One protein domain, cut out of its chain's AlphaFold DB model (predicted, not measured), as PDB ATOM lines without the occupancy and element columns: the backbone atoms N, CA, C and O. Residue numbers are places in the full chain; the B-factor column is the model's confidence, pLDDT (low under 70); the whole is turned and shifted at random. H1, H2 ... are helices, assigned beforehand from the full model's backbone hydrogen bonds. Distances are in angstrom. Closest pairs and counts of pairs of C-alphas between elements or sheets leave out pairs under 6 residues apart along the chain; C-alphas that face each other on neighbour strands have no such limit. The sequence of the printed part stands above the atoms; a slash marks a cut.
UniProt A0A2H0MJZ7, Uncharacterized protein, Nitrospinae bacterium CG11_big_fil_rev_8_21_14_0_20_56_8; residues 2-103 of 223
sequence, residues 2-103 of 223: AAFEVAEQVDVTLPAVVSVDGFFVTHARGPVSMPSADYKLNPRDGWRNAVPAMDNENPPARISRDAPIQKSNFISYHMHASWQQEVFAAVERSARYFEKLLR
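This is residues 2 to 103 of the 223 residues of an uncharacterized protein of Nitrospinae bacterium CG11_big_fil_rev_8_21_14_0_20_56_8 (UniProt A0A2H0MJZ7). With little regular structure, this is one long helix, H3, with the short H1 packed on its last part and a wide, open loop whose residues 19 to 39 stick out. The 102 printed residues have the named helices H1, H2 and H3 in that order and no named strand; the class is all helix, with 38 residues in named elements. The whole is only just loose, close to extended, with a radius of gyration of the C-alphas of 18.7 A and spans of 57 by 32 by 25 A.

H1, residues 2 to 7, touches H3, residues 74 to 101, which meets it with residues 94 to 101 alone. Their closest C-alphas, Ala 2 and Leu 101, are 5.8 A apart. They run opposite ways at a shallow tilt of 28 degrees. H2, residues 60 to 63, is apart from both. Every O i to N i+4 pair is within hydrogen-bond range in H1, and 21 of 24 in H3; H2 is too short for such a pair.

H1 begins at C-alpha 2 (112.822, 141.296, 124.123) and is 8.6 A long; H2 is 5.0 A. H3, 41.1 A, ends at C-alpha 101 (113.301, 138.550, 129.234).

The printed part has no cut. The link H1 to H2, 52 residues, is long. Residues 60 to 72 have pLDDT under 70.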
ATOM      1  N   ALA A   2     111.551 141.406 123.390       92.12
ATOM      2  CA  ALA A   2     112.822 141.296 124.123       92.12
ATOM      3  C   ALA A   2     114.027 141.959 123.425       92.12
ATOM      4  O   ALA A   2     114.695 142.777 124.035       92.12
ATOM      5  N   ALA A   3     114.261 141.671 122.141       94.06
ATOM      6  CA  ALA A   3     115.377 142.253 121.389       94.06
ATOM      7  C   ALA A   3     115.381 143.795 121.375       94.06
ATOM      8  O   ALA A   3     116.436 144.392 121.552       94.06
ATOM      9  N   PHE A   4     114.212 144.428 121.226       92.38
ATOM     10  CA  PHE A   4     114.082 145.887 121.260       92.38
ATOM     11  C   PHE A   4     114.373 146.440 122.658       92.38
ATOM     12  O   PHE A   4     115.130 147.389 122.799       92.38
ATOM     13  N   GLU A   5     113.841 145.805 123.704       92.81
ATOM     14  CA  GLU A   5     114.086 146.237 125.085       92.81
ATOM     15  C   GLU A   5     115.559 146.091 125.496       92.81
ATOM     16  O   GLU A   5     116.069 146.916 126.253       92.81
ATOM     17  N   VAL A   6     116.255 145.070 124.983       94.31
ATOM     18  CA  VAL A   6     117.701 144.909 125.186       94.31
ATOM     19  C   VAL A   6     118.503 145.955 124.408       94.31
ATOM     20  O   VAL A   6     119.454 146.504 124.956       94.31
ATOM     21  N   ALA A   7     118.126 146.249 123.159       92.81
ATOM     22  CA  ALA A   7     118.811 147.245 122.330       92.81
ATOM     23  C   ALA A   7     118.772 148.654 122.946       92.81
ATOM     24  O   ALA A   7     119.741 149.401 122.830       92.81
ATOM     25  N   GLU A   8     117.682 148.987 123.644       91.12
ATOM     26  CA  GLU A   8     117.498 150.284 124.304       91.12
ATOM     27  C   GLU A   8     118.207 150.415 125.662       91.12
ATOM     28  O   GLU A   8     118.173 151.483 126.278       91.12
ATOM     29  N   GLN A   9     118.871 149.363 126.155       92.19
ATOM     30  CA  GLN A   9     119.654 149.468 127.387       92.19
ATOM     31  C   GLN A   9     120.864 150.375 127.164       92.19
ATOM     32  O   GLN A   9     121.629 150.199 126.215       92.19
ATOM     33  N   VAL A  10     121.059 151.329 128.073       91.00
ATOM     34  CA  VAL A  10     122.096 152.369 127.956       91.00
ATOM     35  C   VAL A  10     123.518 151.807 127.904       91.00
ATOM     36  O   VAL A  10     124.377 152.383 127.247       91.00
ATOM     37  N   ASP A  11     123.752 150.652 128.530       91.44
ATOM     38  CA  ASP A  11     125.026 149.933 128.513       91.44
ATOM     39  C   ASP A  11     125.113 148.869 127.403       91.44
ATOM     40  O   ASP A  11     126.099 148.137 127.336       91.44
ATOM     41  N   VAL A  12     124.097 148.756 126.543       92.19
ATOM     42  CA  VAL A  12     124.124 147.931 125.329       92.19
ATOM     43  C   VAL A  12     124.177 148.848 124.113       92.19
ATOM     44  O   VAL A  12     125.206 148.889 123.455       92.19
ATOM     45  N   THR A  13     123.118 149.621 123.836       88.56
ATOM     46  CA  THR A  13     123.012 150.552 122.688       88.56
ATOM     47  C   THR A  13     123.590 149.966 121.390       88.56
ATOM     48  O   THR A  13     124.388 150.588 120.693       88.56
ATOM     49  N   LEU A  14     123.203 148.731 121.072       91.56
ATOM     50  CA  LEU A  14     123.586 148.049 119.838       91.56
ATOM     51  C   LEU A  14     122.339 147.758 119.004       91.56
ATOM     52  O   LEU A  14     121.279 147.479 119.573       91.56
ATOM     53  N   PRO A  15     122.449 147.759 117.665       92.25
ATOM     54  CA  PRO A  15     121.364 147.293 116.821       92.25
ATOM     55  C   PRO A  15     121.053 145.828 117.146       92.25
ATOM     56  O   PRO A  15     121.951 144.994 117.274       92.25
ATOM     57  N   ALA A  16     119.766 145.510 117.249       93.44
ATOM     58  CA  ALA A  16     119.302 144.143 117.422       93.44
ATOM     59  C   ALA A  16     118.646 143.637 116.138       93.44
ATOM     60  O   ALA A  16     117.880 144.345 115.486       93.44
ATOM     61  N   VAL A  17     118.918 142.378 115.807       95.00
ATOM     62  CA  VAL A  17     118.298 141.684 114.677       95.00
ATOM     63  C   VAL A  17     117.438 140.553 115.222       95.00
ATOM     64  O   VAL A  17     117.914 139.704 115.976       95.00
ATOM     65  N   VAL A  18     116.165 140.542 114.831       93.62
ATOM     66  CA  VAL A  18     115.255 139.421 115.075       93.62
ATOM     67  C   VAL A  18     115.094 138.671 113.764       93.62
ATOM     68  O   VAL A  18     114.475 139.170 112.829       93.62
ATOM     69  N   SER A  19     115.670 137.476 113.699       90.44
ATOM     70  CA  SER A  19     115.564 136.598 112.536       90.44
ATOM     71  C   SER A  19     114.540 135.503 112.797       90.44
ATOM     72  O   SER A  19     114.510 134.909 113.875       90.44
ATOM     73  N   VAL A  20     113.713 135.230 111.794       90.38
ATOM     74  CA  VAL A  20     112.746 134.131 111.778       90.38
ATOM     75  C   VAL A  20     112.849 133.405 110.445       90.38
ATOM     76  O   VAL A  20     113.202 134.018 109.435       90.38
ATOM     77  N   ASP A  21     112.542 132.112 110.433       90.44
ATOM     78  CA  ASP A  21     112.639 131.326 109.208       90.44
ATOM     79  C   ASP A  21     111.536 131.721 108.225       90.44
ATOM     80  O   ASP A  21     110.336 131.688 108.530       90.44
ATOM     81  N   GLY A  22     111.962 132.111 107.024       89.44
ATOM     82  CA  GLY A  22     111.058 132.464 105.941       89.44
ATOM     83  C   GLY A  22     110.180 131.279 105.542       89.44
ATOM     84  O   GLY A  22     110.615 130.132 105.596       89.44
ATOM     85  N   PHE A  23     108.944 131.575 105.137       85.94
ATOM     86  CA  PHE A  23     107.904 130.610 104.766       85.94
ATOM     87  C   PHE A  23     107.384 129.791 105.959       85.94
ATOM     88  O   PHE A  23     106.220 129.935 106.327       85.94
ATOM     89  N   PHE A  24     108.248 129.037 106.643       85.06
ATOM     90  CA  PHE A  24     107.880 128.165 107.766       85.06
ATOM     91  C   PHE A  24     107.302 128.902 108.967       85.06
ATOM     92  O   PHE A  24     106.407 128.383 109.625       85.06
ATOM     93  N   VAL A  25     107.814 130.097 109.267       88.56
ATOM     94  CA  VAL A  25     107.311 130.922 110.375       88.56
ATOM     95  C   VAL A  25     106.558 132.129 109.840       88.56
ATOM     96  O   VAL A  25     105.490 132.456 110.342       88.56
ATOM     97  N   THR A  26     107.076 132.783 108.798       90.62
ATOM     98  CA  THR A  26     106.486 134.040 108.310       90.62
ATOM     99  C   THR A  26     105.151 133.871 107.582       90.62
ATOM    100  O   THR A  26     104.393 134.833 107.521       90.62
ATOM    101  N   HIS A  27     104.854 132.685 107.033       91.38
ATOM    102  CA  HIS A  27     103.609 132.413 106.294       91.38
ATOM    103  C   HIS A  27     102.711 131.375 106.978       91.38
ATOM    104  O   HIS A  27     101.559 131.195 106.573       91.38
ATOM    105  N   ALA A  28     103.203 130.706 108.023       88.12
ATOM    106  CA  ALA A  28     102.383 129.813 108.820       88.12
ATOM    107  C   ALA A  28     101.335 130.615 109.600       88.12
ATOM    108  O   ALA A  28     101.639 131.618 110.246       88.12
ATOM    109  N   ARG A  29     100.083 130.158 109.548       90.50
ATOM    110  CA  ARG A  29      98.982 130.732 110.322       90.50
ATOM    111  C   ARG A  29      98.686 129.834 111.510       90.50
ATOM    112  O   ARG A  29      98.544 128.626 111.362       90.50
ATOM    113  N   GLY A  30      98.550 130.445 112.675       88.69
ATOM    114  CA  GLY A  30      98.165 129.763 113.898       88.69
ATOM    115  C   GLY A  30      97.764 130.769 114.970       88.69
ATOM    116  O   GLY A  30      98.067 131.959 114.838       88.69
ATOM    117  N   PRO A  31      97.066 130.320 116.021       92.12
ATOM    118  CA  PRO A  31      96.787 131.166 117.168       92.12
ATOM    119  C   PRO A  31      98.103 131.550 117.853       92.12
ATOM    120  O   PRO A  31      98.951 130.698 118.121       92.12
ATOM    121  N   VAL A  32      98.269 132.837 118.149       91.69
ATOM    122  CA  VAL A  32      99.436 133.368 118.863       91.69
ATOM    123  C   VAL A  32      98.982 134.233 120.030       91.69
ATOM    124  O   VAL A  32      97.982 134.943 119.940       91.69
ATOM    125  N   SER A  33      99.731 134.190 121.132       91.88
ATOM    126  CA  SER A  33      99.537 135.138 122.227       91.88
ATOM    127  C   SER A  33     100.147 136.477 121.830       91.88
ATOM    128  O   SER A  33     101.364 136.576 121.656       91.88
ATOM    129  N   MET A  34      99.315 137.506 121.718       92.12
ATOM    130  CA  MET A  34      99.762 138.871 121.451       92.12
ATOM    131  C   MET A  34      99.970 139.633 122.767       92.12
ATOM    132  O   MET A  34      99.259 139.370 123.739       92.12
ATOM    133  N   PRO A  35     100.939 140.563 122.837       89.06
ATOM    134  CA  PRO A  35     101.009 141.505 123.949       89.06
ATOM    135  C   PRO A  35      99.770 142.414 123.966       89.06
ATOM    136  O   PRO A  35      99.102 142.579 122.944       89.06
ATOM    137  N   SER A  36      99.484 143.027 125.120       92.38
ATOM    138  CA  SER A  36      98.453 144.072 125.216       92.38
ATOM    139  C   SER A  36      98.745 145.209 124.233       92.38
ATOM    140  O   SER A  36      99.908 145.562 124.029       92.38
ATOM    141  N   ALA A  37      97.695 145.813 123.675       92.44
ATOM    142  CA  ALA A  37      97.808 146.993 122.818       92.44
ATOM    143  C   ALA A  37      98.454 148.192 123.543       92.44
ATOM    144  O   ALA A  37      99.103 149.017 122.905       92.44
ATOM    145  N   ASP A  38      98.343 148.249 124.873       92.50
ATOM    146  CA  ASP A  38      98.937 149.307 125.698       92.50
ATOM    147  C   ASP A  38     100.422 149.077 126.013       92.50
ATOM    148  O   ASP A  38     101.060 149.912 126.658       92.50
ATOM    149  N   TYR A  39     100.992 147.942 125.593       88.94
ATOM    150  CA  TYR A  39     102.386 147.627 125.874       88.94
ATOM    151  C   TYR A  39     103.315 148.614 125.156       88.94
ATOM    152  O   TYR A  39     103.319 148.726 123.930       88.94
ATOM    153  N   LYS A  40     104.159 149.290 125.935       89.44
ATOM    154  CA  LYS A  40     105.186 150.215 125.449       89.44
ATOM    155  C   LYS A  40     106.546 149.765 125.956       89.44
ATOM    156  O   LYS A  40     106.650 149.166 127.025       89.44
ATOM    157  N   LEU A  41     107.588 150.056 125.179       87.81
ATOM    158  CA  LEU A  41     108.955 149.896 125.663       87.81
ATOM    159  C   LEU A  41     109.173 150.810 126.869       87.81
ATOM    160  O   LEU A  41     108.616 151.908 126.941       87.81
ATOM    161  N   ASN A  42     109.994 150.346 127.807       85.12
ATOM    162  CA  ASN A  42     110.402 151.164 128.938       85.12
ATOM    163  C   ASN A  42     111.136 152.419 128.436       85.12
ATOM    164  O   ASN A  42     111.902 152.325 127.471       85.12
ATOM    165  N   PRO A  43     110.923 153.587 129.068       85.38
ATOM    166  CA  PRO A  43     111.642 154.792 128.697       85.38
ATOM    167  C   PRO A  43     113.141 154.582 128.910       85.38
ATOM    168  O   PRO A  43     113.578 153.998 129.904       85.38
ATOM    169  N   ARG A  44     113.929 155.076 127.960       82.88
ATOM    170  CA  ARG A  44     115.384 155.030 128.029       82.88
ATOM    171  C   ARG A  44     115.901 156.067 129.024       82.88
ATOM    172  O   ARG A  44     115.413 157.196 129.055       82.88
ATOM    173  N   ASP A  45     116.915 155.705 129.803       84.00
ATOM    174  CA  ASP A  45     117.577 156.640 130.716       84.00
ATOM    175  C   ASP A  45     118.512 157.572 129.931       84.00
ATOM    176  O   ASP A  45     119.674 157.258 129.668       84.00
ATOM    177  N   GLY A  46     117.974 158.725 129.526       79.19
ATOM    178  CA  GLY A  46     118.685 159.736 128.743       79.19
ATOM    179  C   GLY A  46     119.993 160.211 129.378       79.19
ATOM    180  O   GLY A  46     120.960 160.465 128.662       79.19
ATOM    181  N   TRP A  47     120.044 160.273 130.711       82.88
ATOM    182  CA  TRP A  47     121.191 160.784 131.466       82.88
ATOM    183  C   TRP A  47     122.353 159.797 131.536       82.88
ATOM    184  O   TRP A  47     123.494 160.203 131.737       82.88
ATOM    185  N   ARG A  48     122.078 158.500 131.366       84.56
ATOM    186  CA  ARG A  48     123.090 157.434 131.398       84.56
ATOM    187  C   ARG A  48     123.556 156.992 130.013       84.56
ATOM    188  O   ARG A  48     124.294 156.015 129.903       84.56
ATOM    189  N   ASN A  49     123.134 157.681 128.957       79.94
ATOM    190  CA  ASN A  49     123.539 157.348 127.600       79.94
ATOM    191  C   ASN A  49     125.025 157.626 127.363       79.94
ATOM    192  O   ASN A  49     125.513 158.724 127.615       79.94
ATOM    193  N   ALA A  50     125.728 156.641 126.797       71.00
ATOM    194  CA  ALA A  50     127.139 156.775 126.431       71.00
ATOM    195  C   ALA A  50     127.380 157.823 125.329       71.00
ATOM    196  O   ALA A  50     128.475 158.379 125.227       71.00
ATOM    197  N   VAL A  51     126.361 158.082 124.502       73.56
ATOM    198  CA  VAL A  51     126.379 159.109 123.458       73.56
ATOM    199  C   VAL A  51     125.206 160.057 123.700       73.56
ATOM    200  O   VAL A  51     124.062 159.593 123.753       73.56
ATOM    201  N   PRO A  52     125.456 161.366 123.871       75.38
ATOM    202  CA  PRO A  52     124.385 162.337 124.031       75.38
ATOM    203  C   PRO A  52     123.557 162.437 122.742       75.38
ATOM    204  O   PRO A  52     124.072 162.236 121.641       75.38
ATOM    205  N   ALA A  53     122.264 162.736 122.881       77.06
ATOM    206  CA  ALA A  53     121.390 162.939 121.731       77.06
ATOM    207  C   ALA A  53     121.892 164.111 120.874       77.06
ATOM    208  O   ALA A  53     122.463 165.070 121.392       77.06
ATOM    209  N   MET A  54     121.693 164.012 119.560       79.69
ATOM    210  CA  MET A  54     121.977 165.117 118.649       79.69
ATOM    211  C   MET A  54     120.830 166.121 118.722       79.69
ATOM    212  O   MET A  54     119.678 165.754 118.490       79.69
ATOM    213  N   ASP A  55     121.155 167.375 119.011       80.19
ATOM    214  CA  ASP A  55     120.221 168.499 118.991       80.19
ATOM    215  C   ASP A  55     120.964 169.803 118.639       80.19
ATOM    216  O   ASP A  55     122.128 169.780 118.229       80.19
ATOM    217  N   ASN A  56     120.282 170.947 118.744       82.12
ATOM    218  CA  ASN A  56     120.874 172.247 118.423       82.12
ATOM    219  C   ASN A  56     121.975 172.679 119.412       82.12
ATOM    220  O   ASN A  56     122.890 173.398 119.018       82.12
ATOM    221  N   GLU A  57     121.913 172.231 120.667       81.94
ATOM    222  CA  GLU A  57     122.917 172.514 121.700       81.94
ATOM    223  C   GLU A  57     124.107 171.540 121.611       81.94
ATOM    224  O   GLU A  57     125.257 171.886 121.914       81.94
ATOM    225  N   ASN A  58     123.849 170.333 121.103       77.06
ATOM    226  CA  ASN A  58     124.803 169.260 120.895       77.06
ATOM    227  C   ASN A  58     124.854 168.832 119.409       77.06
ATOM    228  O   ASN A  58     124.381 167.748 119.044       77.06
ATOM    229  N   PRO A  59     125.415 169.680 118.520       75.94
ATOM    230  CA  PRO A  59     125.411 169.427 117.085       75.94
ATOM    231  C   PRO A  59     126.320 168.245 116.705       75.94
ATOM    232  O   PRO A  59     127.388 168.069 117.304       75.94
ATOM    233  N   PRO A  60     125.988 167.495 115.633       66.88
ATOM    234  CA  PRO A  60     126.745 166.323 115.190       66.88
ATOM    235  C   PRO A  60     128.240 166.587 114.995       66.88
ATOM    236  O   PRO A  60     129.048 165.730 115.312       66.88
ATOM    237  N   ALA A  61     128.638 167.783 114.551       68.00
ATOM    238  CA  ALA A  61     130.047 168.139 114.361       68.00
ATOM    239  C   ALA A  61     130.873 168.154 115.665       68.00
ATOM    240  O   ALA A  61     132.079 167.939 115.615       68.00
ATOM    241  N   ARG A  62     130.245 168.377 116.832       63.19
ATOM    242  CA  ARG A  62     130.906 168.280 118.150       63.19
ATOM    243  C   ARG A  62     131.000 166.842 118.661       63.19
ATOM    244  O   ARG A  62     131.869 166.543 119.474       63.19
ATOM    245  N   ILE A  63     130.103 165.970 118.201       65.19
ATOM    246  CA  ILE A  63     130.021 164.555 118.596       65.19
ATOM    247  C   ILE A  63     130.712 163.659 117.567       65.19
ATOM    248  O   ILE A  63     130.988 162.503 117.881       65.19
ATOM    249  N   SER A  64     130.977 164.165 116.355       60.31
ATOM    250  CA  SER A  64     131.556 163.399 115.260       60.31
ATOM    251  C   SER A  64     132.915 162.889 115.698       60.31
ATOM    252  O   SER A  64     133.933 163.574 115.648       60.31
ATOM    253  N   ARG A  65     132.901 161.637 116.146       59.16
ATOM    254  CA  ARG A  65     134.065 160.783 116.274       59.16
ATOM    255  C   ARG A  65     134.321 160.159 114.915       59.16
ATOM    256  O   ARG A  65     134.549 158.954 114.841       59.16
ATOM    257  N   ASP A  66     134.275 160.955 113.846       53.38
ATOM    258  CA  ASP A  66     135.085 160.617 112.693       53.38
ATOM    259  C   ASP A  66     136.486 160.489 113.265       53.38
ATOM    260  O   ASP A  66     137.163 161.470 113.588       53.38
ATOM    261  N   ALA A  67     136.908 159.239 113.462       52.06
ATOM    262  CA  ALA A  67     138.317 158.986 113.528       52.06
ATOM    263  C   ALA A  67     138.899 159.725 112.322       52.06
ATOM    264  O   ALA A  67     138.264 159.765 111.259       52.06
ATOM    265  N   PRO A  68     140.112 160.257 112.400       53.44
ATOM    266  CA  PRO A  68     140.907 160.319 111.198       53.44
ATOM    267  C   PRO A  68     141.094 158.862 110.707       53.44
ATOM    268  O   PRO A  68     142.149 158.259 110.865       53.44
ATOM    269  N   ILE A  69     140.047 158.273 110.101       53.09
ATOM    270  CA  ILE A  69     140.088 157.100 109.219       53.09
ATOM    271  C   ILE A  69     140.986 157.465 108.025       53.09
ATOM    272  O   ILE A  69     141.503 156.611 107.312       53.09
ATOM    273  N   GLN A  70     141.261 158.759 107.846       57.34
ATOM    274  CA  GLN A  70     142.395 159.236 107.093       57.34
ATOM    275  C   GLN A  70     143.711 159.119 107.879       57.34
ATOM    276  O   GLN A  70     144.024 159.927 108.750       57.34
ATOM    277  N   LYS A  71     144.523 158.179 107.376       54.91
ATOM    278  CA  LYS A  71     145.971 157.956 107.540       54.91
ATOM    279  C   LYS A  71     146.330 156.842 108.518       54.91
ATOM    280  O   LYS A  71     146.007 156.881 109.696       54.91
ATOM    281  N   SER A  72     147.069 155.883 107.967       66.25
ATOM    282  CA  SER A  72     147.687 154.677 108.522       66.25
ATOM    283  C   SER A  72     148.562 154.940 109.759       66.25
ATOM    284  O   SER A  72     149.772 154.731 109.728       66.25
ATOM    285  N   ASN A  73     147.980 155.441 110.844       75.75
ATOM    286  CA  ASN A  73     148.685 155.727 112.083       75.75
ATOM    287  C   ASN A  73     148.174 154.840 113.226       75.75
ATOM    288  O   ASN A  73     147.050 154.338 113.231       75.75
ATOM    289  N   PHE A  74     149.052 154.640 114.202       79.81
ATOM    290  CA  PHE A  74     148.828 153.777 115.355       79.81
ATOM    291  C   PHE A  74     147.603 154.186 116.190       79.81
ATOM    292  O   PHE A  74     146.874 153.328 116.681       79.81
ATOM    293  N   ILE A  75     147.342 155.491 116.312       80.62
ATOM    294  CA  ILE A  75     146.248 156.033 117.127       80.62
ATOM    295  C   ILE A  75     144.891 155.634 116.537       80.62
ATOM    296  O   ILE A  75     144.021 155.165 117.274       80.62
ATOM    297  N   SER A  76     144.726 155.740 115.217       79.62
ATOM    298  CA  SER A  76     143.495 155.323 114.540       79.62
ATOM    299  C   SER A  76     143.230 153.825 114.735       79.62
ATOM    300  O   SER A  76     142.111 153.446 115.082       79.62
ATOM    301  N   TYR A  77     144.251 152.964 114.618       83.62
ATOM    302  CA  TYR A  77     144.095 151.524 114.871       83.62
ATOM    303  C   TYR A  77     143.711 151.212 116.320       83.62
ATOM    304  O   TYR A  77     142.813 150.401 116.553       83.62
ATOM    305  N   HIS A  78     144.341 151.874 117.293       85.06
ATOM    306  CA  HIS A  78     144.009 151.692 118.706       85.06
ATOM    307  C   HIS A  78     142.574 152.097 119.031       85.06
ATOM    308  O   HIS A  78     141.884 151.388 119.764       85.06
ATOM    309  N   MET A  79     142.100 153.200 118.453       82.81
ATOM    310  CA  MET A  79     140.723 153.638 118.638       82.81
ATOM    311  C   MET A  79     139.723 152.643 118.038       82.81
ATOM    312  O   MET A  79     138.758 152.274 118.705       82.81
ATOM    313  N   HIS A  80     139.988 152.125 116.832       84.19
ATOM    314  CA  HIS A  80     139.164 151.071 116.231       84.19
ATOM    315  C   HIS A  80     139.141 149.791 117.074       84.19
ATOM    316  O   HIS A  80     138.071 149.213 117.270       84.19
ATOM    317  N   ALA A  81     140.290 149.357 117.597       88.19
ATOM    318  CA  ALA A  81     140.364 148.192 118.473       88.19
ATOM    319  C   ALA A  81     139.536 148.399 119.754       88.19
ATOM    320  O   ALA A  81     138.772 147.512 120.131       88.19
ATOM    321  N   SER A  82     139.622 149.581 120.374       89.56
ATOM    322  CA  SER A  82     138.812 149.936 121.547       89.56
ATOM    323  C   SER A  82     137.310 149.914 121.242       89.56
ATOM    324  O   SER A  82     136.540 149.361 122.025       89.56
ATOM    325  N   TRP A  83     136.877 150.433 120.089       87.25
ATOM    326  CA  TRP A  83     135.465 150.377 119.691       87.25
ATOM    327  C   TRP A  83     134.982 148.950 119.446       87.25
ATOM    328  O   TRP A  83     133.890 148.595 119.881       87.25
ATOM    329  N   GLN A  84     135.785 148.109 118.786       91.00
ATOM    330  CA  GLN A  84     135.432 146.703 118.585       91.00
ATOM    331  C   GLN A  84     135.313 145.962 119.920       91.00
ATOM    332  O   GLN A  84     134.331 145.255 120.132       91.00
ATOM    333  N   GLN A  85     136.266 146.161 120.838       94.00
ATOM    334  CA  GLN A  85     136.210 145.600 122.192       94.00
ATOM    335  C   GLN A  85     134.941 146.033 122.931       94.00
ATOM    336  O   GLN A  85     134.281 145.196 123.542       94.00
ATOM    337  N   GLU A  86     134.560 147.306 122.819       92.25
ATOM    338  CA  GLU A  86     133.339 147.816 123.438       92.25
ATOM    339  C   GLU A  86     132.073 147.191 122.836       92.25
ATOM    340  O   GLU A  86     131.164 146.835 123.580       92.25
ATOM    341  N   VAL A  87     132.024 146.959 121.517       93.44
ATOM    342  CA  VAL A  87     130.913 146.219 120.888       93.44
ATOM    343  C   VAL A  87     130.816 144.801 121.452       93.44
ATOM    344  O   VAL A  87     129.723 144.363 121.811       93.44
ATOM    345  N   PHE A  88     131.932 144.076 121.579       95.00
ATOM    346  CA  PHE A  88     131.921 142.734 122.172       95.00
ATOM    347  C   PHE A  88     131.484 142.759 123.644       95.00
ATOM    348  O   PHE A  88     130.623 141.970 124.036       95.00
ATOM    349  N   ALA A  89     131.986 143.711 124.434       95.50
ATOM    350  CA  ALA A  89     131.589 143.886 125.829       95.50
ATOM    351  C   ALA A  89     130.097 144.238 125.968       95.50
ATOM    352  O   ALA A  89     129.408 143.689 126.826       95.50
ATOM    353  N   ALA A  90     129.556 145.095 125.098       95.56
ATOM    354  CA  ALA A  90     128.132 145.421 125.048       95.56
ATOM    355  C   ALA A  90     127.269 144.199 124.689       95.56
ATOM    356  O   ALA A  90     126.230 143.967 125.318       95.56
ATOM    357  N   VAL A  91     127.716 143.363 123.743       96.06
ATOM    358  CA  VAL A  91     127.060 142.083 123.427       96.06
ATOM    359  C   VAL A  91     127.049 141.162 124.649       96.06
ATOM    360  O   VAL A  91     126.008 140.582 124.955       96.06
ATOM    361  N   GLU A  92     128.147 141.044 125.392       95.81
ATOM    362  CA  GLU A  92     128.186 140.247 126.625       95.81
ATOM    363  C   GLU A  92     127.262 140.810 127.710       95.81
ATOM    364  O   GLU A  92     126.455 140.072 128.284       95.81
ATOM    365  N   ARG A  93     127.297 142.127 127.942       95.81
ATOM    366  CA  ARG A  93     126.413 142.820 128.891       95.81
ATOM    367  C   ARG A  93     124.939 142.601 128.566       95.81
ATOM    368  O   ARG A  93     124.142 142.437 129.493       95.81
ATOM    369  N   SER A  94     124.589 142.513 127.282       96.62
ATOM    370  CA  SER A  94     123.224 142.247 126.818       96.62
ATOM    371  C   SER A  94     122.669 140.887 127.286       96.62
ATOM    372  O   SER A  94     121.453 140.719 127.428       96.62
ATOM    373  N   ALA A  95     123.543 139.919 127.602       96.81
ATOM    374  CA  ALA A  95     123.161 138.555 127.963       96.81
ATOM    375  C   ALA A  95     122.234 138.497 129.179       96.81
ATOM    376  O   ALA A  95     121.264 137.743 129.159       96.81
ATOM    377  N   ARG A  96     122.491 139.310 130.213       96.38
ATOM    378  CA  ARG A  96     121.682 139.320 131.446       96.38
ATOM    379  C   ARG A  96     120.243 139.773 131.197       96.38
ATOM    380  O   ARG A  96     119.314 139.271 131.827       96.38
ATOM    381  N   TYR A  97     120.053 140.691 130.251       95.94
ATOM    382  CA  TYR A  97     118.731 141.178 129.878       95.94
ATOM    383  C   TYR A  97     117.968 140.115 129.095       95.94
ATOM    384  O   TYR A  97     116.820 139.820 129.425       95.94
ATOM    385  N   PHE A  98     118.622 139.468 128.126       96.75
ATOM    386  CA  PHE A  98     118.033 138.332 127.418       96.75
ATOM    387  C   PHE A  98     117.701 137.168 128.352       96.75
ATOM    388  O   PHE A  98     116.638 136.570 128.210       96.75
ATOM    389  N   GLU A  99     118.560 136.869 129.328       95.81
ATOM    390  CA  GLU A  99     118.322 135.825 130.328       95.81
ATOM    391  C   GLU A  99     117.009 136.072 131.083       95.81
ATOM    392  O   GLU A  99     116.170 135.176 131.188       95.81
ATOM    393  N   LYS A 100     116.785 137.311 131.537       94.94
ATOM    394  CA  LYS A 100     115.556 137.712 132.232       94.94
ATOM    395  C   LYS A 100     114.338 137.691 131.305       94.94
ATOM    396  O   LYS A 100     113.320 137.089 131.641       94.94
ATOM    397  N   LEU A 101     114.435 138.333 130.141       94.06
ATOM    398  CA  LEU A 101     113.301 138.550 129.234       94.06
ATOM    399  C   LEU A 101     112.845 137.267 128.525       94.06
ATOM    400  O   LEU A 101     111.656 137.103 128.258       94.06
ATOM    401  N   LEU A 102     113.766 136.343 128.235       94.44
ATOM    402  CA  LEU A 102     113.472 135.076 127.554       94.44
ATOM    403  C   LEU A 102     113.299 133.890 128.512       94.44
ATOM    404  O   LEU A 102     113.057 132.770 128.043       94.44
ATOM    405  N   ARG A 103     113.415 134.124 129.830       94.56
ATOM    406  CA  ARG A 103     113.436 133.085 130.874       94.56
ATOM    407  C   ARG A 103     114.488 132.019 130.550       94.56
ATOM    408  O   ARG A 103     114.173 130.854 130.305       94.56
TER     409      ARG A 103